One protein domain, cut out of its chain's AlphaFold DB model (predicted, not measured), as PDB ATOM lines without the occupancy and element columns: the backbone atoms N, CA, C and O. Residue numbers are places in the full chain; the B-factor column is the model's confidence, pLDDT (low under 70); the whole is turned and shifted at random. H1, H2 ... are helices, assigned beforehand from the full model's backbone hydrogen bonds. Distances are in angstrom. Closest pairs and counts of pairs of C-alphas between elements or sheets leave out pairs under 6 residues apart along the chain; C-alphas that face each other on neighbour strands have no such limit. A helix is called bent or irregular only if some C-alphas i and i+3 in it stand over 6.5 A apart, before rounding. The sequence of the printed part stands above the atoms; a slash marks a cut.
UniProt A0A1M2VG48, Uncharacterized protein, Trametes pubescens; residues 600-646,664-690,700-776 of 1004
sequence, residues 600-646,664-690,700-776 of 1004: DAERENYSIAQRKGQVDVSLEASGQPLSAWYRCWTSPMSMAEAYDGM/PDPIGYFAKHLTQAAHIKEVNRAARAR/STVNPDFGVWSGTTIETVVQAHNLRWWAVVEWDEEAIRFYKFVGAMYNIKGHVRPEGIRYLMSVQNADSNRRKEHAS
ATOM      1  N   ASP A 600      12.825 -42.063 -11.472       78.75
ATOM      2  CA  ASP A 600      11.962 -41.207 -12.305       78.75
ATOM      3  C   ASP A 600      12.707 -40.583 -13.497       78.75
ATOM      4  O   ASP A 600      12.134 -40.434 -14.573       78.75
ATOM      5  N   ALA A 601      14.007 -40.305 -13.349       77.50
ATOM      6  CA  ALA A 601      14.854 -39.846 -14.447       77.50
ATOM      7  C   ALA A 601      15.127 -40.952 -15.484       77.50
ATOM      8  O   ALA A 601      15.212 -40.673 -16.678       77.50
ATOM      9  N   GLU A 602      15.255 -42.213 -15.068       80.50
ATOM     10  CA  GLU A 602      15.415 -43.347 -15.990       80.50
ATOM     11  C   GLU A 602      14.100 -43.660 -16.714       80.50
ATOM     12  O   GLU A 602      14.115 -43.849 -17.931       80.50
ATOM     13  N   ARG A 603      12.958 -43.594 -16.011       81.31
ATOM     14  CA  ARG A 603      11.616 -43.669 -16.614       81.31
ATOM     15  C   ARG A 603      11.375 -42.549 -17.629       81.31
ATOM     16  O   ARG A 603      10.874 -42.821 -18.718       81.31
ATOM     17  N   GLU A 604      11.761 -41.312 -17.313       83.19
ATOM     18  CA  GLU A 604      11.667 -40.176 -18.238       83.19
ATOM     19  C   GLU A 604      12.523 -40.399 -19.495       83.19
ATOM     20  O   GLU A 604      12.016 -40.285 -20.611       83.19
ATOM     21  N   ASN A 605      13.796 -40.778 -19.342       82.62
ATOM     22  CA  ASN A 605      14.674 -41.054 -20.485       82.62
ATOM     23  C   ASN A 605      14.174 -42.237 -21.335       82.62
ATOM     24  O   ASN A 605      14.262 -42.184 -22.563       82.62
ATOM     25  N   TYR A 606      13.606 -43.275 -20.714       82.44
ATOM     26  CA  TYR A 606      12.987 -44.403 -21.416       82.44
ATOM     27  C   TYR A 606      11.735 -43.975 -22.199       82.44
ATOM     28  O   TYR A 606      11.611 -44.309 -23.375       82.44
ATOM     29  N   SER A 607      10.857 -43.161 -21.603       82.88
ATOM     30  CA  SER A 607       9.689 -42.585 -22.285       82.88
ATOM     31  C   SER A 607      10.087 -41.683 -23.462       82.88
ATOM     32  O   SER A 607       9.488 -41.764 -24.533       82.88
ATOM     33  N   ILE A 608      11.145 -40.877 -23.312       85.44
ATOM     34  CA  ILE A 608      11.715 -40.073 -24.403       85.44
ATOM     35  C   ILE A 608      12.232 -40.975 -25.533       85.44
ATOM     36  O   ILE A 608      11.929 -40.718 -26.696       85.44
ATOM     37  N   ALA A 609      12.960 -42.051 -25.215       82.44
ATOM     38  CA  ALA A 609      13.454 -43.003 -26.211       82.44
ATOM     39  C   ALA A 609      12.318 -43.751 -26.938       82.44
ATOM     40  O   ALA A 609      12.411 -43.976 -28.144       82.44
ATOM     41  N   GLN A 610      11.222 -44.077 -26.240       83.75
ATOM     42  CA  GLN A 610      10.035 -44.715 -26.825       83.75
ATOM     43  C   GLN A 610       9.291 -43.846 -27.850       83.75
ATOM     44  O   GLN A 610       8.541 -44.392 -28.653       83.75
ATOM     45  N   ARG A 611       9.511 -42.522 -27.888       83.94
ATOM     46  CA  ARG A 611       8.953 -41.654 -28.945       83.94
ATOM     47  C   ARG A 611       9.567 -41.911 -30.332       83.94
ATOM     48  O   ARG A 611       9.068 -41.380 -31.320       83.94
ATOM     49  N   LYS A 612      10.672 -42.661 -30.428       83.06
ATOM     50  CA  LYS A 612      11.362 -42.921 -31.698       83.06
ATOM     51  C   LYS A 612      10.542 -43.844 -32.601       83.06
ATOM     52  O   LYS A 612      10.201 -44.951 -32.198       83.06
ATOM     53  N   GLY A 613      10.288 -43.403 -33.833       80.69
ATOM     54  CA  GLY A 613       9.479 -44.150 -34.796       80.69
ATOM     55  C   GLY A 613       8.034 -44.333 -34.335       80.69
ATOM     56  O   GLY A 613       7.436 -45.388 -34.531       80.69
ATOM     57  N   GLN A 614       7.494 -43.327 -33.646       85.50
ATOM     58  CA  GLN A 614       6.070 -43.197 -33.358       85.50
ATOM     59  C   GLN A 614       5.521 -42.011 -34.149       85.50
ATOM     60  O   GLN A 614       6.217 -41.012 -34.325       85.50
ATOM     61  N   VAL A 615       4.276 -42.129 -34.605       85.94
ATOM     62  CA  VAL A 615       3.545 -41.047 -35.278       85.94
ATOM     63  C   VAL A 615       3.477 -39.810 -34.381       85.94
ATOM     64  O   VAL A 615       3.125 -39.908 -33.202       85.94
ATOM     65  N   ASP A 616       3.793 -38.644 -34.945       86.38
ATOM     66  CA  ASP A 616       3.640 -37.363 -34.263       86.38
ATOM     67  C   ASP A 616       2.281 -36.739 -34.598       86.38
ATOM     68  O   ASP A 616       2.087 -36.112 -35.641       86.38
ATOM     69  N   VAL A 617       1.350 -36.887 -33.656       86.38
ATOM     70  CA  VAL A 617      -0.014 -36.350 -33.744       86.38
ATOM     71  C   VAL A 617      -0.022 -34.832 -33.955       86.38
ATOM     72  O   VAL A 617      -0.904 -34.334 -34.648       86.38
ATOM     73  N   SER A 618       0.951 -34.084 -33.417       85.44
ATOM     74  CA  SER A 618       1.027 -32.632 -33.626       85.44
ATOM     75  C   SER A 618       1.492 -32.271 -35.037       85.44
ATOM     76  O   SER A 618       1.035 -31.268 -35.578       85.44
ATOM     77  N   LEU A 619       2.360 -33.080 -35.657       86.00
ATOM     78  CA  LEU A 619       2.756 -32.888 -37.055       86.00
ATOM     79  C   LEU A 619       1.581 -33.201 -37.991       86.00
ATOM     80  O   LEU A 619       1.201 -32.344 -38.786       86.00
ATOM     81  N   GLU A 620       0.951 -34.368 -37.849       84.81
ATOM     82  CA  GLU A 620      -0.154 -34.787 -38.727       84.81
ATOM     83  C   GLU A 620      -1.411 -33.915 -38.564       84.81
ATOM     84  O   GLU A 620      -2.075 -33.604 -39.551       84.81
ATOM     85  N   ALA A 621      -1.698 -33.415 -37.356       83.88
ATOM     86  CA  ALA A 621      -2.774 -32.444 -37.139       83.88
ATOM     87  C   ALA A 621      -2.441 -31.015 -37.621       83.88
ATOM     88  O   ALA A 621      -3.350 -30.191 -37.720       83.88
ATOM     89  N   SER A 622      -1.171 -30.695 -37.912       78.50
ATOM     90  CA  SER A 622      -0.761 -29.341 -38.330       78.50
ATOM     91  C   SER A 622      -0.952 -29.041 -39.820       78.50
ATOM     92  O   SER A 622      -0.823 -27.884 -40.213       78.50
ATOM     93  N   GLY A 623      -1.238 -30.053 -40.648       77.00
ATOM     94  CA  GLY A 623      -1.400 -29.896 -42.101       77.00
ATOM     95  C   GLY A 623      -0.107 -29.597 -42.876       77.00
ATOM     96  O   GLY A 623      -0.174 -29.275 -44.057       77.00
ATOM     97  N   GLN A 624       1.061 -29.693 -42.231       83.19
ATOM     98  CA  GLN A 624       2.369 -29.515 -42.870       83.19
ATOM     99  C   GLN A 624       2.691 -30.657 -43.855       83.19
ATOM    100  O   GLN A 624       2.303 -31.801 -43.603       83.19
ATOM    101  N   PRO A 625       3.465 -30.396 -44.929       85.56
ATOM    102  CA  PRO A 625       3.891 -31.440 -45.855       85.56
ATOM    103  C   PRO A 625       4.828 -32.436 -45.155       85.56
ATOM    104  O   PRO A 625       5.759 -32.058 -44.434       85.56
ATOM    105  N   LEU A 626       4.588 -33.732 -45.357       87.56
ATOM    106  CA  LEU A 626       5.339 -34.809 -44.707       87.56
ATOM    107  C   LEU A 626       6.566 -35.184 -45.546       87.56
ATOM    108  O   LEU A 626       6.417 -35.707 -46.644       87.56
ATOM    109  N   SER A 627       7.764 -34.937 -45.018       85.56
ATOM    110  CA  SER A 627       9.042 -35.250 -45.678       85.56
ATOM    111  C   SER A 627       9.252 -36.752 -45.907       85.56
ATOM    112  O   SER A 627       8.721 -37.586 -45.162       85.56
ATOM    113  N   ALA A 628      10.107 -37.097 -46.878       77.31
ATOM    114  CA  ALA A 628      10.488 -38.482 -47.157       77.31
ATOM    115  C   ALA A 628      11.111 -39.138 -45.910       77.31
ATOM    116  O   ALA A 628      10.757 -40.258 -45.536       77.31
ATOM    117  N   TRP A 629      11.915 -38.374 -45.156       86.69
ATOM    118  CA  TRP A 629      12.401 -38.781 -43.838       86.69
ATOM    119  C   TRP A 629      11.288 -39.133 -42.848       86.69
ATOM    120  O   TRP A 629      11.371 -40.192 -42.232       86.69
ATOM    121  N   TYR A 630      10.256 -38.297 -42.664       87.19
ATOM    122  CA  TYR A 630       9.196 -38.598 -41.688       87.19
ATOM    123  C   TYR A 630       8.424 -39.872 -42.069       87.19
ATOM    124  O   TYR A 630       8.099 -40.687 -41.199       87.19
ATOM    125  N   ARG A 631       8.205 -40.087 -43.372       83.25
ATOM    126  CA  ARG A 631       7.609 -41.314 -43.920       83.25
ATOM    127  C   ARG A 631       8.470 -42.546 -43.605       83.25
ATOM    128  O   ARG A 631       7.978 -43.457 -42.947       83.25
ATOM    129  N   CYS A 632       9.765 -42.540 -43.929       79.81
ATOM    130  CA  CYS A 632      10.705 -43.619 -43.570       79.81
ATOM    131  C   CYS A 632      10.968 -43.772 -42.059       79.81
ATOM    132  O   CYS A 632      11.459 -44.805 -41.604       79.81
ATOM    133  N   TRP A 633      10.705 -42.737 -41.259       83.69
ATOM    134  CA  TRP A 633      10.903 -42.759 -39.807       83.69
ATOM    135  C   TRP A 633       9.697 -43.361 -39.070       83.69
ATOM    136  O   TRP A 633       9.873 -43.927 -37.990       83.69
ATOM    137  N   THR A 634       8.496 -43.291 -39.653       84.69
ATOM    138  CA  THR A 634       7.250 -43.872 -39.110       84.69
ATOM    139  C   THR A 634       6.833 -45.193 -39.770       84.69
ATOM    140  O   THR A 634       6.163 -46.005 -39.130       84.69
ATOM    141  N   SER A 635       7.246 -45.438 -41.015       78.25
ATOM    142  CA  SER A 635       6.923 -46.618 -41.826       78.25
ATOM    143  C   SER A 635       8.206 -47.333 -42.279       78.25
ATOM    144  O   SER A 635       9.180 -46.657 -42.602       78.25
ATOM    145  N   PRO A 636       8.247 -48.680 -42.369       68.50
ATOM    146  CA  PRO A 636       9.436 -49.441 -42.786       68.50
ATOM    147  C   PRO A 636       9.742 -49.369 -44.301       68.50
ATOM    148  O   PRO A 636      10.319 -50.302 -44.854       68.50
ATOM    149  N   MET A 637       9.328 -48.295 -44.974       64.81
ATOM    150  CA  MET A 637       9.543 -48.054 -46.403       64.81
ATOM    151  C   MET A 637      10.932 -47.463 -46.683       64.81
ATOM    152  O   MET A 637      11.495 -46.744 -45.853       64.81
ATOM    153  N   SER A 638      11.482 -47.754 -47.858       67.12
ATOM    154  CA  SER A 638      12.735 -47.164 -48.332       67.12
ATOM    155  C   SER A 638      12.570 -45.684 -48.701       67.12
ATOM    156  O   SER A 638      11.457 -45.193 -48.886       67.12
ATOM    157  N   MET A 639      13.691 -44.964 -48.816       66.44
ATOM    158  CA  MET A 639      13.674 -43.538 -49.167       66.44
ATOM    159  C   MET A 639      13.123 -43.295 -50.581       66.44
ATOM    160  O   MET A 639      12.402 -42.326 -50.779       66.44
ATOM    161  N   ALA A 640      13.397 -44.196 -51.534       57.34
ATOM    162  CA  ALA A 640      12.841 -44.123 -52.888       57.34
ATOM    163  C   ALA A 640      11.307 -44.230 -52.865       57.34
ATOM    164  O   ALA A 640      10.629 -43.301 -53.282       57.34
ATOM    165  N   GLU A 641      10.757 -45.267 -52.220       62.72
ATOM    166  CA  GLU A 641       9.302 -45.442 -52.053       62.72
ATOM    167  C   GLU A 641       8.629 -44.266 -51.307       62.72
ATOM    168  O   GLU A 641       7.415 -44.077 -51.398       62.72
ATOM    169  N   ALA A 642       9.390 -43.488 -50.525       65.56
ATOM    170  CA  ALA A 642       8.894 -42.311 -49.816       65.56
ATOM    171  C   ALA A 642       8.865 -41.037 -50.677       65.56
ATOM    172  O   ALA A 642       8.023 -40.176 -50.391       65.56
ATOM    173  N   TYR A 643       9.720 -40.945 -51.705       63.25
ATOM    174  CA  TYR A 643       9.657 -39.941 -52.774       63.25
ATOM    175  C   TYR A 643       8.627 -40.325 -53.848       63.25
ATOM    176  O   TYR A 643       7.795 -39.492 -54.177       63.25
ATOM    177  N   ASP A 644       8.570 -41.590 -54.290       62.38
ATOM    178  CA  ASP A 644       7.585 -42.094 -55.274       62.38
ATOM    179  C   ASP A 644       6.118 -41.850 -54.849       62.38
ATOM    180  O   ASP A 644       5.204 -41.835 -55.669       62.38
ATOM    181  N   GLY A 645       5.872 -41.703 -53.542       59.19
ATOM    182  CA  GLY A 645       4.567 -41.360 -52.976       59.19
ATOM    183  C   GLY A 645       4.338 -39.861 -52.746       59.19
ATOM    184  O   GLY A 645       3.459 -39.505 -51.954       59.19
ATOM    185  N   MET A 646       5.193 -38.975 -53.256       65.19
ATOM    186  CA  MET A 646       4.978 -37.524 -53.272       65.19
ATOM    187  C   MET A 646       4.446 -37.117 -54.641       65.19
ATOM    188  O   MET A 646       5.069 -37.414 -55.654       65.19
ATOM    189  N   PRO A 664      21.422 -36.891 -38.056       76.56
ATOM    190  CA  PRO A 664      21.289 -37.710 -36.857       76.56
ATOM    191  C   PRO A 664      19.846 -37.713 -36.339       76.56
ATOM    192  O   PRO A 664      19.244 -36.649 -36.183       76.56
ATOM    193  N   ASP A 665      19.348 -38.909 -36.002       82.69
ATOM    194  CA  ASP A 665      18.045 -39.163 -35.369       82.69
ATOM    195  C   ASP A 665      17.714 -38.109 -34.292       82.69
ATOM    196  O   ASP A 665      18.446 -37.994 -33.299       82.69
ATOM    197  N   PRO A 666      16.636 -37.321 -34.463       87.88
ATOM    198  CA  PRO A 666      16.449 -36.079 -33.721       87.88
ATOM    199  C   PRO A 666      16.168 -36.343 -32.241       87.88
ATOM    200  O   PRO A 666      16.597 -35.571 -31.383       87.88
ATOM    201  N   ILE A 667      15.507 -37.462 -31.930       87.19
ATOM    202  CA  ILE A 667      15.178 -37.853 -30.559       87.19
ATOM    203  C   ILE A 667      16.436 -38.348 -29.843       87.19
ATOM    204  O   ILE A 667      16.762 -37.826 -28.777       87.19
ATOM    205  N   GLY A 668      17.204 -39.260 -30.452       83.25
ATOM    206  CA  GLY A 668      18.489 -39.710 -29.903       83.25
ATOM    207  C   GLY A 668      19.503 -38.572 -29.713       83.25
ATOM    208  O   GLY A 668      20.168 -38.499 -28.681       83.25
ATOM    209  N   TYR A 669      19.582 -37.636 -30.665       84.75
ATOM    210  CA  TYR A 669      20.467 -36.469 -30.588       84.75
ATOM    211  C   TYR A 669      20.057 -35.472 -29.485       84.75
ATOM    212  O   TYR A 669      20.918 -34.918 -28.790       84.75
ATOM    213  N   PHE A 670      18.751 -35.233 -29.310       90.12
ATOM    214  CA  PHE A 670      18.239 -34.152 -28.461       90.12
ATOM    215  C   PHE A 670      17.687 -34.592 -27.092       90.12
ATOM    216  O   PHE A 670      17.403 -33.723 -26.267       90.12
ATOM    217  N   ALA A 671      17.602 -35.897 -26.795       86.00
ATOM    218  CA  ALA A 671      16.992 -36.471 -25.582       86.00
ATOM    219  C   ALA A 671      17.295 -35.719 -24.270       86.00
ATOM    220  O   ALA A 671      16.384 -35.367 -23.522       86.00
ATOM    221  N   LYS A 672      18.564 -35.360 -24.027       86.00
ATOM    222  CA  LYS A 672      19.010 -34.609 -22.831       86.00
ATOM    223  C   LYS A 672      18.301 -33.257 -22.612       86.00
ATOM    224  O   LYS A 672      18.294 -32.741 -21.496       86.00
ATOM    225  N   HIS A 673      17.719 -32.677 -23.662       85.69
ATOM    226  CA  HIS A 673      16.968 -31.419 -23.646       85.69
ATOM    227  C   HIS A 673      15.439 -31.611 -23.658       85.69
ATOM    228  O   HIS A 673      14.719 -30.633 -23.445       85.69
ATOM    229  N   LEU A 674      14.942 -32.833 -23.870       87.50
ATOM    230  CA  LEU A 674      13.514 -33.178 -23.810       87.50
ATOM    231  C   LEU A 674      13.004 -33.366 -22.367       87.50
ATOM    232  O   LEU A 674      11.809 -33.258 -22.124       87.50
ATOM    233  N   THR A 675      13.908 -33.576 -21.406       89.62
ATOM    234  CA  THR A 675      13.586 -33.754 -19.977       89.62
ATOM    235  C   THR A 675      12.825 -32.573 -19.354       89.62
ATOM    236  O   THR A 675      13.085 -31.399 -19.647       89.62
ATOM    237  N   GLN A 676      11.954 -32.861 -18.386       84.94
ATOM    238  CA  GLN A 676      11.253 -31.884 -17.553       84.94
ATOM    239  C   GLN A 676      12.248 -30.962 -16.831       84.94
ATOM    240  O   GLN A 676      12.036 -29.752 -16.739       84.94
ATOM    241  N   ALA A 677      13.400 -31.495 -16.409       85.31
ATOM    242  CA  ALA A 677      14.495 -30.711 -15.842       85.31
ATOM    243  C   ALA A 677      15.087 -29.682 -16.832       85.31
ATOM    244  O   ALA A 677      15.531 -28.609 -16.414       85.31
ATOM    245  N   ALA A 678      15.095 -29.969 -18.139       86.69
ATOM    246  CA  ALA A 678      15.476 -29.006 -19.174       86.69
ATOM    247  C   ALA A 678      14.358 -27.985 -19.458       86.69
ATOM    248  O   ALA A 678      14.659 -26.800 -19.617       86.69
ATOM    249  N   HIS A 679      13.086 -28.396 -19.435       86.62
ATOM    250  CA  HIS A 679      11.947 -27.474 -19.529       86.62
ATOM    251  C   HIS A 679      11.920 -26.474 -18.355       86.62
ATOM    252  O   HIS A 679      11.819 -25.268 -18.567       86.62
ATOM    253  N   ILE A 680      12.125 -26.935 -17.116       86.31
ATOM    254  CA  ILE A 680      12.206 -26.070 -15.925       86.31
ATOM    255  C   ILE A 680      13.364 -25.064 -16.046       86.31
ATOM    256  O   ILE A 680      13.209 -23.897 -15.677       86.31
ATOM    257  N   LYS A 681      14.519 -25.462 -16.598       86.69
ATOM    258  CA  LYS A 681      15.638 -24.537 -16.873       86.69
ATOM    259  C   LYS A 681      15.261 -23.469 -17.907       86.69
ATOM    260  O   LYS A 681      15.623 -22.309 -17.722       86.69
ATOM    261  N   GLU A 682      14.503 -23.829 -18.939       86.88
ATOM    262  CA  GLU A 682      14.003 -22.902 -19.962       86.88
ATOM    263  C   GLU A 682      12.968 -21.908 -19.403       86.88
ATOM    264  O   GLU A 682      13.079 -20.702 -19.636       86.88
ATOM    265  N   VAL A 683      12.016 -22.372 -18.586       85.19
ATOM    266  CA  VAL A 683      11.052 -21.499 -17.891       85.19
ATOM    267  C   VAL A 683      11.776 -20.506 -16.977       85.19
ATOM    268  O   VAL A 683      11.473 -19.312 -16.994       85.19
ATOM    269  N   ASN A 684      12.796 -20.959 -16.242       84.62
ATOM    270  CA  ASN A 684      13.639 -20.088 -15.419       84.62
ATOM    271  C   ASN A 684      14.479 -19.097 -16.250       84.62
ATOM    272  O   ASN A 684      14.687 -17.962 -15.816       84.62
ATOM    273  N   ARG A 685      14.944 -19.485 -17.446       86.38
ATOM    274  CA  ARG A 685      15.643 -18.590 -18.385       86.38
ATOM    275  C   ARG A 685      14.723 -17.460 -18.853       86.38
ATOM    276  O   ARG A 685      15.128 -16.302 -18.802       86.38
ATOM    277  N   ALA A 686      13.499 -17.786 -19.269       80.31
ATOM    278  CA  ALA A 686      12.500 -16.802 -19.682       80.31
ATOM    279  C   ALA A 686      12.073 -15.898 -18.513       80.31
ATOM    280  O   ALA A 686      12.024 -14.680 -18.657       80.31
ATOM    281  N   ALA A 687      11.846 -16.466 -17.321       79.00
ATOM    282  CA  ALA A 687      11.482 -15.705 -16.126       79.00
ATOM    283  C   ALA A 687      12.523 -14.634 -15.760       79.00
ATOM    284  O   ALA A 687      12.144 -13.500 -15.487       79.00
ATOM    285  N   ARG A 688      13.823 -14.952 -15.837       79.75
ATOM    286  CA  ARG A 688      14.920 -13.991 -15.591       79.75
ATOM    287  C   ARG A 688      15.041 -12.888 -16.649       79.75
ATOM    288  O   ARG A 688      15.695 -11.888 -16.387       79.75
ATOM    289  N   ALA A 689      14.455 -13.075 -17.830       71.94
ATOM    290  CA  ALA A 689      14.456 -12.083 -18.905       71.94
ATOM    291  C   ALA A 689      13.235 -11.142 -18.869       71.94
ATOM    292  O   ALA A 689      13.253 -10.112 -19.537       71.94
ATOM    293  N   ARG A 690      12.186 -11.465 -18.096       61.34
ATOM    294  CA  ARG A 690      10.973 -10.641 -17.950       61.34
ATOM    295  C   ARG A 690      11.156  -9.562 -16.879       61.34
ATOM    296  O   ARG A 690      10.626  -9.662 -15.775       61.34
ATOM    297  N   SER A 700       2.473 -13.133 -35.478       52.88
ATOM    298  CA  SER A 700       1.699 -14.281 -35.937       52.88
ATOM    299  C   SER A 700       2.460 -15.061 -37.009       52.88
ATOM    300  O   SER A 700       2.971 -14.478 -37.965       52.88
ATOM    301  N   THR A 701       2.480 -16.388 -36.886       58.97
ATOM    302  CA  THR A 701       2.912 -17.288 -37.966       58.97
ATOM    303  C   THR A 701       1.955 -17.238 -39.159       58.97
ATOM    304  O   THR A 701       2.338 -17.641 -40.257       58.97
ATOM    305  N   VAL A 702       0.740 -16.695 -38.979       56.50
ATOM    306  CA  VAL A 702      -0.235 -16.391 -40.042       56.50
ATOM    307  C   VAL A 702       0.242 -15.181 -40.859       56.50
ATOM    308  O   VAL A 702      -0.291 -14.077 -40.768       56.50
ATOM    309  N   ASN A 703       1.284 -15.407 -41.655       59.75
ATOM    310  CA  ASN A 703       1.722 -14.548 -42.746       59.75
ATOM    311  C   ASN A 703       1.494 -15.313 -44.063       59.75
ATOM    312  O   ASN A 703       2.073 -16.396 -44.205       59.75
ATOM    313  N   PRO A 704       0.683 -14.815 -45.017       57.06
ATOM    314  CA  PRO A 704       0.382 -15.541 -46.256       57.06
ATOM    315  C   PRO A 704       1.613 -15.829 -47.136       57.06
ATOM    316  O   PRO A 704       1.563 -16.741 -47.953       57.06
ATOM    317  N   ASP A 705       2.737 -15.129 -46.939       61.03
ATOM    318  CA  ASP A 705       3.975 -15.296 -47.729       61.03
ATOM    319  C   ASP A 705       4.755 -16.618 -47.488       61.03
ATOM    320  O   ASP A 705       5.868 -16.779 -48.002       61.03
ATOM    321  N   PHE A 706       4.224 -17.545 -46.679       68.75
ATOM    322  CA  PHE A 706       4.831 -18.855 -46.375       68.75
ATOM    323  C   PHE A 706       4.022 -20.058 -46.900       68.75
ATOM    324  O   PHE A 706       4.277 -21.178 -46.459       68.75
ATOM    325  N   GLY A 707       3.018 -19.815 -47.755       78.50
ATOM    326  CA  GLY A 707       2.179 -20.843 -48.385       78.50
ATOM    327  C   GLY A 707       1.721 -21.937 -47.417       78.50
ATOM    328  O   GLY A 707       1.042 -21.631 -46.434       78.50
ATOM    329  N   VAL A 708       2.094 -23.196 -47.667       77.69
ATOM    330  CA  VAL A 708       1.637 -24.359 -46.868       77.69
ATOM    331  C   VAL A 708       2.150 -24.318 -45.419       77.69
ATOM    332  O   VAL A 708       1.510 -24.836 -44.507       77.69
ATOM    333  N   TRP A 709       3.272 -23.639 -45.162       81.06
ATOM    334  CA  TRP A 709       3.824 -23.467 -43.814       81.06
ATOM    335  C   TRP A 709       3.173 -22.312 -43.028       81.06
ATOM    336  O   TRP A 709       3.441 -22.152 -41.830       81.06
ATOM    337  N   SER A 710       2.309 -21.508 -43.665       79.44
ATOM    338  CA  SER A 710       1.639 -20.363 -43.039       79.44
ATOM    339  C   SER A 710       0.762 -20.767 -41.851       79.44
ATOM    340  O   SER A 710       0.070 -21.780 -41.861       79.44
ATOM    341  N   GLY A 711       0.794 -19.970 -40.784       73.44
ATOM    342  CA  GLY A 711       0.030 -20.207 -39.557       73.44
ATOM    343  C   GLY A 711       0.556 -21.337 -38.669       73.44
ATOM    344  O   GLY A 711       0.231 -21.361 -37.483       73.44
ATOM    345  N   THR A 712       1.408 -22.228 -39.179       79.62
ATOM    346  CA  THR A 712       1.822 -23.430 -38.445       79.62
ATOM    347  C   THR A 712       2.668 -23.115 -37.203       79.62
ATOM    348  O   THR A 712       3.438 -22.151 -37.166       79.62
ATOM    349  N   THR A 713       2.518 -23.922 -36.151       82.38
ATOM    350  CA  THR A 713       3.215 -23.767 -34.863       82.38
ATOM    351  C   THR A 713       4.137 -24.955 -34.610       82.38
ATOM    352  O   THR A 713       3.675 -26.088 -34.537       82.38
ATOM    353  N   ILE A 714       5.443 -24.700 -34.466       87.31
ATOM    354  CA  ILE A 714       6.451 -25.746 -34.229       87.31
ATOM    355  C   ILE A 714       6.557 -26.054 -32.731       87.31
ATOM    356  O   ILE A 714       7.211 -25.330 -31.976       87.31
ATOM    357  N   GLU A 715       5.929 -27.145 -32.304       85.88
ATOM    358  CA  GLU A 715       5.881 -27.564 -30.901       85.88
ATOM    359  C   GLU A 715       6.873 -28.687 -30.591       85.88
ATOM    360  O   GLU A 715       7.673 -28.562 -29.654       85.88
ATOM    361  N   THR A 716       6.859 -29.756 -31.391       90.62
ATOM    362  CA  THR A 716       7.609 -30.997 -31.142       90.62
ATOM    363  C   THR A 716       8.965 -31.017 -31.854       90.62
ATOM    364  O   THR A 716       9.216 -30.294 -32.821       90.62
ATOM    365  N   VAL A 717       9.861 -31.896 -31.403       91.38
ATOM    366  CA  VAL A 717      11.165 -32.119 -32.056       91.38
ATOM    367  C   VAL A 717      11.053 -32.866 -33.393       91.38
ATOM    368  O   VAL A 717      11.914 -32.692 -34.251       91.38
ATOM    369  N   VAL A 718       9.990 -33.646 -33.602       90.62
ATOM    370  CA  VAL A 718       9.753 -34.395 -34.850       90.62
ATOM    371  C   VAL A 718       9.241 -33.456 -35.941       90.62
ATOM    372  O   VAL A 718       9.857 -33.368 -36.998       90.62
ATOM    373  N   GLN A 719       8.211 -32.663 -35.643       90.38
ATOM    374  CA  GLN A 719       7.709 -31.582 -36.495       90.38
ATOM    375  C   GLN A 719       8.822 -30.581 -36.868       90.38
ATOM    376  O   GLN A 719       8.978 -30.196 -38.027       90.38
ATOM    377  N   ALA A 720       9.670 -30.220 -35.900       91.31
ATOM    378  CA  ALA A 720      10.856 -29.406 -36.150       91.31
ATOM    379  C   ALA A 720      11.890 -30.094 -37.062       91.31
ATOM    380  O   ALA A 720      12.542 -29.411 -37.855       91.31
ATOM    381  N   HIS A 721      12.062 -31.419 -36.977       91.25
ATOM    382  CA  HIS A 721      12.955 -32.121 -37.897       91.25
ATOM    383  C   HIS A 721      12.361 -32.262 -39.302       91.25
ATOM    384  O   HIS A 721      13.113 -32.109 -40.257       91.25
ATOM    385  N   ASN A 722      11.045 -32.445 -39.429       90.81
ATOM    386  CA  ASN A 722      10.333 -32.444 -40.707       90.81
ATOM    387  C   ASN A 722      10.578 -31.131 -41.477       90.81
ATOM    388  O   ASN A 722      11.078 -31.158 -42.597       90.81
ATOM    389  N   LEU A 723      10.366 -29.976 -40.829       90.06
ATOM    390  CA  LEU A 723      10.707 -28.659 -41.392       90.06
ATOM    391  C   LEU A 723      12.204 -28.529 -41.733       90.06
ATOM    392  O   LEU A 723      12.572 -27.960 -42.756       90.06
ATOM    393  N   ARG A 724      13.089 -29.045 -40.871       88.62
ATOM    394  CA  ARG A 724      14.542 -29.040 -41.114       88.62
ATOM    395  C   ARG A 724      14.939 -29.914 -42.306       88.62
ATOM    396  O   ARG A 724      15.922 -29.581 -42.954       88.62
ATOM    397  N   TRP A 725      14.222 -31.003 -42.576       86.06
ATOM    398  CA  TRP A 725      14.479 -31.877 -43.718       86.06
ATOM    399  C   TRP A 725      14.119 -31.161 -45.020       86.06
ATOM    400  O   TRP A 725      15.020 -30.910 -45.816       86.06
ATOM    401  N   TRP A 726      12.875 -30.685 -45.157       84.88
ATOM    402  CA  TRP A 726      12.447 -29.842 -46.285       84.88
ATOM    403  C   TRP A 726      13.401 -28.666 -46.537       84.88
ATOM    404  O   TRP A 726      13.847 -28.445 -47.654       84.88
ATOM    405  N   ALA A 727      13.810 -27.958 -45.481       81.62
ATOM    406  CA  ALA A 727      14.663 -26.783 -45.624       81.62
ATOM    407  C   ALA A 727      16.156 -27.075 -45.911       81.62
ATOM    408  O   ALA A 727      16.898 -26.130 -46.190       81.62
ATOM    409  N   VAL A 728      16.664 -28.302 -45.740       76.50
ATOM    410  CA  VAL A 728      18.121 -28.592 -45.802       76.50
ATOM    411  C   VAL A 728      18.471 -29.742 -46.749       76.50
ATOM    412  O   VAL A 728      19.591 -29.752 -47.248       76.50
ATOM    413  N   VAL A 729      17.549 -30.676 -46.989       73.56
ATOM    414  CA  VAL A 729      17.706 -31.820 -47.904       73.56
ATOM    415  C   VAL A 729      16.955 -31.566 -49.208       73.56
ATOM    416  O   VAL A 729      17.586 -31.563 -50.255       73.56
ATOM    417  N   GLU A 730      15.659 -31.250 -49.118       71.06
ATOM    418  CA  GLU A 730      14.783 -31.043 -50.290       71.06
ATOM    419  C   GLU A 730      14.884 -29.618 -50.869       71.06
ATOM    420  O   GLU A 730      14.268 -29.302 -51.877       71.06
ATOM    421  N   TRP A 731      15.604 -28.726 -50.180       68.31
ATOM    422  CA  TRP A 731      15.796 -27.303 -50.501       68.31
ATOM    423  C   TRP A 731      14.531 -26.451 -50.754       68.31
ATOM    424  O   TRP A 731      14.676 -25.314 -51.205       68.31
ATOM    425  N   ASP A 732      13.332 -26.918 -50.371       74.69
ATOM    426  CA  ASP A 732      12.056 -26.190 -50.514       74.69
ATOM    427  C   ASP A 732      12.186 -24.725 -50.064       74.69
ATOM    428  O   ASP A 732      12.481 -24.429 -48.896       74.69
ATOM    429  N   GLU A 733      11.941 -23.789 -50.988       69.50
ATOM    430  CA  GLU A 733      12.031 -22.362 -50.701       69.50
ATOM    431  C   GLU A 733      11.113 -21.941 -49.547       69.50
ATOM    432  O   GLU A 733      11.481 -21.053 -48.772       69.50
ATOM    433  N   GLU A 734       9.920 -22.525 -49.427       77.19
ATOM    434  CA  GLU A 734       8.932 -22.128 -48.429       77.19
ATOM    435  C   GLU A 734       9.375 -22.579 -47.033       77.19
ATOM    436  O   GLU A 734       9.443 -21.753 -46.115       77.19
ATOM    437  N   ALA A 735       9.807 -23.834 -46.890       82.50
ATOM    438  CA  ALA A 735      10.456 -24.352 -45.691       82.50
ATOM    439  C   ALA A 735      11.739 -23.583 -45.353       82.50
ATOM    440  O   ALA A 735      11.965 -23.269 -44.183       82.50
ATOM    441  N   ILE A 736      12.579 -23.215 -46.331       78.12
ATOM    442  CA  ILE A 736      13.771 -22.381 -46.100       78.12
ATOM    443  C   ILE A 736      13.371 -21.005 -45.554       78.12
ATOM    444  O   ILE A 736      13.960 -20.544 -44.566       78.12
ATOM    445  N   ARG A 737      12.385 -20.341 -46.172       76.75
ATOM    446  CA  ARG A 737      11.856 -19.035 -45.741       76.75
ATOM    447  C   ARG A 737      11.287 -19.130 -44.318       76.75
ATOM    448  O   ARG A 737      11.674 -18.335 -43.455       76.75
ATOM    449  N   PHE A 738      10.457 -20.134 -44.039       83.50
ATOM    450  CA  PHE A 738       9.821 -20.350 -42.738       83.50
ATOM    451  C   PHE A 738      10.827 -20.748 -41.642       83.50
ATOM    452  O   PHE A 738      10.840 -20.138 -40.573       83.50
ATOM    453  N   TYR A 739      11.757 -21.673 -41.910       85.38
ATOM    454  CA  TYR A 739      12.847 -22.057 -40.998       85.38
ATOM    455  C   TYR A 739      13.690 -20.837 -40.586       85.38
ATOM    456  O   TYR A 739      13.987 -20.652 -39.401       85.38
ATOM    457  N   LYS A 740      14.062 -19.969 -41.545       79.62
ATOM    458  CA  LYS A 740      14.805 -18.725 -41.261       79.62
ATOM    459  C   LYS A 740      13.978 -17.766 -40.390       79.62
ATOM    460  O   LYS A 740      14.507 -17.226 -39.417       79.62
ATOM    461  N   PHE A 741      12.693 -17.585 -40.702       80.88
ATOM    462  CA  PHE A 741      11.768 -16.719 -39.962       80.88
ATOM    463  C   PHE A 741      11.551 -17.182 -38.511       80.88
ATOM    464  O   PHE A 741      11.741 -16.401 -37.576       80.88
ATOM    465  N   VAL A 742      11.263 -18.470 -38.304       78.69
ATOM    466  CA  VAL A 742      11.112 -19.097 -36.981       78.69
ATOM    467  C   VAL A 742      12.399 -18.952 -36.154       78.69
ATOM    468  O   VAL A 742      12.345 -18.557 -34.986       78.69
ATOM    469  N   GLY A 743      13.568 -19.187 -36.760       72.62
ATOM    470  CA  GLY A 743      14.865 -18.992 -36.103       72.62
ATOM    471  C   GLY A 743      15.121 -17.547 -35.649       72.62
ATOM    472  O   GLY A 743      15.753 -17.333 -34.612       72.62
ATOM    473  N   ALA A 744      14.605 -16.553 -36.381       71.50
ATOM    474  CA  ALA A 744      14.687 -15.145 -36.001       71.50
ATOM    475  C   ALA A 744      13.702 -14.788 -34.870       71.50
ATOM    476  O   ALA A 744      14.129 -14.247 -33.847       71.50
ATOM    477  N   MET A 745      12.415 -15.140 -35.013       70.06
ATOM    478  CA  MET A 745      11.360 -14.857 -34.025       70.06
ATOM    479  C   MET A 745      11.732 -15.334 -32.620       70.06
ATOM    480  O   MET A 745      11.725 -14.569 -31.654       70.06
ATOM    481  N   TYR A 746      12.073 -16.617 -32.485       69.81
ATOM    482  CA  TYR A 746      12.240 -17.226 -31.169       69.81
ATOM    483  C   TYR A 746      13.574 -16.879 -30.498       69.81
ATOM    484  O   TYR A 746      13.785 -17.247 -29.340       69.81
ATOM    485  N   ASN A 747      14.452 -16.104 -31.144       71.50
ATOM    486  CA  ASN A 747      15.682 -15.602 -30.529       71.50
ATOM    487  C   ASN A 747      15.414 -14.606 -29.372       71.50
ATOM    488  O   ASN A 747      16.268 -14.421 -28.500       71.50
ATOM    489  N   ILE A 748      14.201 -14.040 -29.288       70.62
ATOM    490  CA  ILE A 748      13.738 -13.203 -28.169       70.62
ATOM    491  C   ILE A 748      13.930 -13.926 -26.821       70.62
ATOM    492  O   ILE A 748      13.598 -15.102 -26.651       70.62
ATOM    493  N   LYS A 749      14.479 -13.212 -25.829       67.94
ATOM    494  CA  LYS A 749      14.846 -13.787 -24.520       67.94
ATOM    495  C   LYS A 749      13.655 -13.949 -23.561       67.94
ATOM    496  O   LYS A 749      13.715 -14.828 -22.705       67.94
ATOM    497  N   GLY A 750      12.598 -13.145 -23.688       68.50
ATOM    498  CA  GLY A 750      11.466 -13.112 -22.745       68.50
ATOM    499  C   GLY A 750      10.487 -14.295 -22.815       68.50
ATOM    500  O   GLY A 750       9.740 -14.521 -21.862       68.50
ATOM    501  N   HIS A 751      10.489 -15.065 -23.908       74.44
ATOM    502  CA  HIS A 751       9.537 -16.160 -24.135       74.44
ATOM    503  C   HIS A 751      10.111 -17.531 -23.745       74.44
ATOM    504  O   HIS A 751      11.325 -17.745 -23.798       74.44
ATOM    505  N   VAL A 752       9.233 -18.467 -23.367       82.06
ATOM    506  CA  VAL A 752       9.548 -19.895 -23.166       82.06
ATOM    507  C   VAL A 752       9.458 -20.591 -24.525       82.06
ATOM    508  O   VAL A 752       8.457 -20.425 -25.216       82.06
ATOM    509  N   ARG A 753      10.484 -21.350 -24.924       85.94
ATOM    510  CA  ARG A 753      10.525 -22.004 -26.242       85.94
ATOM    511  C   ARG A 753       9.994 -23.449 -26.179       85.94
ATOM    512  O   ARG A 753      10.465 -24.208 -25.321       85.94
ATOM    513  N   PRO A 754       9.092 -23.863 -27.095       87.06
ATOM    514  CA  PRO A 754       8.709 -25.265 -27.287       87.06
ATOM    515  C   PRO A 754       9.905 -26.194 -27.529       87.06
ATOM    516  O   PRO A 754      11.023 -25.743 -27.793       87.06
ATOM    517  N   GLU A 755       9.707 -27.508 -27.422       89.69
ATOM    518  CA  GLU A 755      10.808 -28.464 -27.591       89.69
ATOM    519  C   GLU A 755      11.362 -28.503 -29.021       89.69
ATOM    520  O   GLU A 755      12.584 -28.493 -29.183       89.69
ATOM    521  N   GLY A 756      10.501 -28.381 -30.035       88.06
ATOM    522  CA  GLY A 756      10.894 -28.218 -31.435       88.06
ATOM    523  C   GLY A 756      11.748 -26.980 -31.695       88.06
ATOM    524  O   GLY A 756      12.841 -27.078 -32.249       88.06
ATOM    525  N   ILE A 757      11.314 -25.816 -31.206       87.75
ATOM    526  CA  ILE A 757      12.084 -24.564 -31.299       87.75
ATOM    527  C   ILE A 757      13.460 -24.697 -30.628       87.75
ATOM    528  O   ILE A 757      14.468 -24.244 -31.175       87.75
ATOM    529  N   ARG A 758      13.533 -25.343 -29.455       89.12
ATOM    530  CA  ARG A 758      14.810 -25.589 -28.762       89.12
ATOM    531  C   ARG A 758      15.730 -26.517 -29.562       89.12
ATOM    532  O   ARG A 758      16.940 -26.294 -29.547       89.12
ATOM    533  N   TYR A 759      15.180 -27.505 -30.272       91.38
ATOM    534  CA  TYR A 759      15.938 -28.348 -31.197       91.38
ATOM    535  C   TYR A 759      16.470 -27.543 -32.387       91.38
ATOM    536  O   TYR A 759      17.685 -27.551 -32.589       91.38
ATOM    537  N   LEU A 760      15.625 -26.774 -33.092       89.12
ATOM    538  CA  LEU A 760      16.039 -25.933 -34.230       89.12
ATOM    539  C   LEU A 760      17.214 -25.017 -33.867       89.12
ATOM    540  O   LEU A 760      18.248 -25.047 -34.530       89.12
ATOM    541  N   MET A 761      17.118 -24.276 -32.758       86.25
ATOM    542  CA  MET A 761      18.202 -23.390 -32.307       86.25
ATOM    543  C   MET A 761      19.509 -24.130 -31.965       86.25
ATOM    544  O   MET A 761      20.574 -23.516 -31.966       86.25
ATOM    545  N   SER A 762      19.458 -25.434 -31.664       87.81
ATOM    546  CA  SER A 762      20.656 -26.241 -31.379       87.81
ATOM    547  C   SER A 762      21.377 -26.748 -32.633       87.81
ATOM    548  O   SER A 762      22.579 -27.007 -32.577       87.81
ATOM    549  N   VAL A 763      20.663 -26.873 -33.756       87.56
ATOM    550  CA  VAL A 763      21.191 -27.367 -35.043       87.56
ATOM    551  C   VAL A 763      21.429 -26.249 -36.060       87.56
ATOM    552  O   VAL A 763      22.271 -26.411 -36.936       87.56
ATOM    553  N   GLN A 764      20.801 -25.079 -35.886       83.00
ATOM    554  CA  GLN A 764      20.883 -23.916 -36.781       83.00
ATOM    555  C   GLN A 764      22.311 -23.541 -37.210       83.00
ATOM    556  O   GLN A 764      22.528 -23.211 -38.373       83.00
ATOM    557  N   ASN A 765      23.297 -23.616 -36.309       81.12
ATOM    558  CA  ASN A 765      24.700 -23.336 -36.642       81.12
ATOM    559  C   ASN A 765      25.344 -24.431 -37.510       81.12
ATOM    560  O   ASN A 765      26.136 -24.113 -38.390       81.12
ATOM    561  N   ALA A 766      25.004 -25.703 -37.281       80.88
ATOM    562  CA  ALA A 766      25.498 -26.815 -38.091       80.88
ATOM    563  C   ALA A 766      24.857 -26.799 -39.487       80.88
ATOM    564  O   ALA A 766      25.560 -26.919 -40.485       80.88
ATOM    565  N   ASP A 767      23.549 -26.548 -39.567       81.31
ATOM    566  CA  ASP A 767      22.813 -26.428 -40.832       81.31
ATOM    567  C   ASP A 767      23.301 -25.213 -41.643       81.31
ATOM    568  O   ASP A 767      23.465 -25.281 -42.860       81.31
ATOM    569  N   SER A 768      23.622 -24.107 -40.961       74.69
ATOM    570  CA  SER A 768      24.223 -22.915 -41.579       74.69
ATOM    571  C   SER A 768      25.673 -23.113 -42.028       74.69
ATOM    572  O   SER A 768      26.151 -22.315 -42.830       74.69
ATOM    573  N   ASN A 769      26.379 -24.123 -41.516       68.88
ATOM    574  CA  ASN A 769      27.713 -24.491 -41.992       68.88
ATOM    575  C   ASN A 769      27.619 -25.452 -43.181       68.88
ATOM    576  O   ASN A 769      28.199 -25.132 -44.214       68.88
ATOM    577  N   ARG A 770      26.771 -26.494 -43.123       67.12
ATOM    578  CA  ARG A 770      26.478 -27.366 -44.281       67.12
ATOM    579  C   ARG A 770      26.088 -26.552 -45.513       67.12
ATOM    580  O   ARG A 770      26.676 -26.708 -46.574       67.12
ATOM    581  N   ARG A 771      25.163 -25.593 -45.362       65.00
ATOM    582  CA  ARG A 771      24.758 -24.696 -46.461       65.00
ATOM    583  C   ARG A 771      25.900 -23.831 -47.021       65.00
ATOM    584  O   ARG A 771      25.803 -23.409 -48.163       65.00
ATOM    585  N   LYS A 772      26.967 -23.551 -46.260       61.06
ATOM    586  CA  LYS A 772      28.173 -22.843 -46.750       61.06
ATOM    587  C   LYS A 772      29.185 -23.792 -47.391       61.06
ATOM    588  O   LYS A 772      29.884 -23.384 -48.309       61.06
ATOM    589  N   GLU A 773      29.262 -25.022 -46.893       55.03
ATOM    590  CA  GLU A 773      30.109 -26.097 -47.411       55.03
ATOM    591  C   GLU A 773      29.604 -26.547 -48.795       55.03
ATOM    592  O   GLU A 773      30.370 -26.514 -49.755       55.03
ATOM    593  N   HIS A 774      28.301 -26.816 -48.949       49.75
ATOM    594  CA  HIS A 774      27.683 -27.097 -50.256       49.75
ATOM    595  C   HIS A 774      27.703 -25.889 -51.205       49.75
ATOM    596  O   HIS A 774      27.921 -26.054 -52.398       49.75
ATOM    597  N   ALA A 775      27.556 -24.661 -50.696       51.41
ATOM    598  CA  ALA A 775      27.673 -23.460 -51.525       51.41
ATOM    599  C   ALA A 775      29.120 -23.117 -51.935       51.41
ATOM    600  O   ALA A 775      29.327 -22.066 -52.528       51.41
ATOM    601  N   SER A 776      30.136 -23.922 -51.585       37.72
ATOM    602  CA  SER A 776      31.546 -23.500 -51.643       37.72
ATOM    603  C   SER A 776      32.073 -23.122 -53.036       37.72
ATOM    604  O   SER A 776      33.012 -22.328 -53.090       37.72
TER     605      SER A 776
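What this domain is: This is residues 600 to 646, 664 to 690 and 700 to 776 of the 1004 residues of an uncharacterized protein of Trametes pubescens (UniProt A0A1M2VG48). What shape does the printed part make? Crossed helices cluster round H8, with H10a, H9 and H5 packed on it as the core and the small H2 and H3 also meeting it. Farther out, H1 packs on H5, H4 on H3 and H7 on H9, while H6 and H10b touch no helix; H6 lies towards one end of the longest axis and H4 towards the other. What is it made of? The printed part has 151 residues with ten named helices, H1 to H10 in order along the chain, and no named strand; its class is all helix. It is compact, with a radius of gyration of the C-alphas of 15.9 A, and rounded, with spans of 47 by 36 by 34 A.

Where its parts are: Where is the longest helix? H10, residues 755 to 774, was assigned as one helix by its hydrogen bonds but is bent, with C-alphas 762 and 765 7.2 A apart. Its arm H10a, residues 755 to 762, measures 10.8 A and begins at C-alpha 755 (10.808, -28.464, -27.591). Its arm H10b, residues 765 to 774, measures 14.4 A and ends at C-alpha 774 (27.683, -27.097, -50.256). Which other helices are long? H6, residues 676 to 689, measures 20.1 A, and H9, residues 733 to 745, 18.3 A. H8, residues 717 to 728, measures 15.8 A, and H1, residues 600 to 610, 15.1 A from C-alpha 600 (11.962, -41.207, -12.305). Where are the shorter ones? They are H2, residues 617 to 620; H3, residues 628 to 634; H4, residues 639 to 643; H5, residues 666 to 674; and H7, residues 704 to 709. H5 and H7 are irregular: C-alphas 669 and 672 are 8.1 A apart, and C-alphas 705 and 708 are 9.4 A apart.

How they stand to each other: How does the longest helix stand to the hub? H10a touches H8, the hub, at a steep tilt of 43 degrees, the same way, with the closest C-alphas those of Val 717 and Gly 756, 4.0 A apart. H10b stands at a steep tilt of 55 degrees to H10a and is close to H8 but not clearly touching it, the C-alphas of Val 728 and Asp 767 coming closest at 7.2 A. What else touches H8? H9 touches residues 723 to 728 of H8 alone, at a steep tilt of 54 degrees, opposite ways, closest at the C-alphas of Ala 727 and Ile 736, 4.5 A. H5 touches residues 717 to 721 alone, closest at the C-alphas of Pro 666 and His 721, 6.7 A. H2 and H3 each only just touch H8, with 3 pairs of C-alphas within 8 A, the closest being Leu 619 and Gln 719 at 5.2 A and Tyr 630 and Asn 722 at 6.3 A. What lies farther out? H1 touches H5 at a shallow tilt of 25 degrees, opposite ways, closest at the C-alphas of Ile 608 and Ala 671, 6.5 A. H4 touches H3, closest at the C-alphas of Ala 628 and Ala 642, 4.9 A, and H7 touches residues 734 to 738 of H9 alone, about perpendicular at 74 degrees, closest at the C-alphas of Phe 706 and Glu 734, 5.6 A. H6 and H10a are near each other, while H1 and H8 are apart. What do the backbones show? Every O i to N i+4 pair is within hydrogen-bond range in H1, H3, H4, H6, H8, H9 and H10a, against 5 of 6 in H10b, 2 of 5 in H5 and 0 of 2 in H7; H2 is too short for such a pair. Of the O i to N i+3 pairs, 3 of 6 are within range in H5 and 2 of 3 in H7.

The domain as a whole: How large is it, and is it cut? The two C-alphas farthest apart are those of Asp 644 and Arg 688, at 49.2 A. Residues 647 to 663 and 691 to 699 are not printed, with gaps of 23.1 A between C-alphas 646 and 664 and 20.6 A between C-alphas 690 and 700. Are any links long? Of the links that are printed whole, H3 to H4, H5 to H6 and H8 to H9 are tight, and the others are short. Where is confidence low? The mean pLDDT of the printed part is 78.6, and 32 residues are under 70, among them residues 636 to 646, 700 to 706 and 769 to 776.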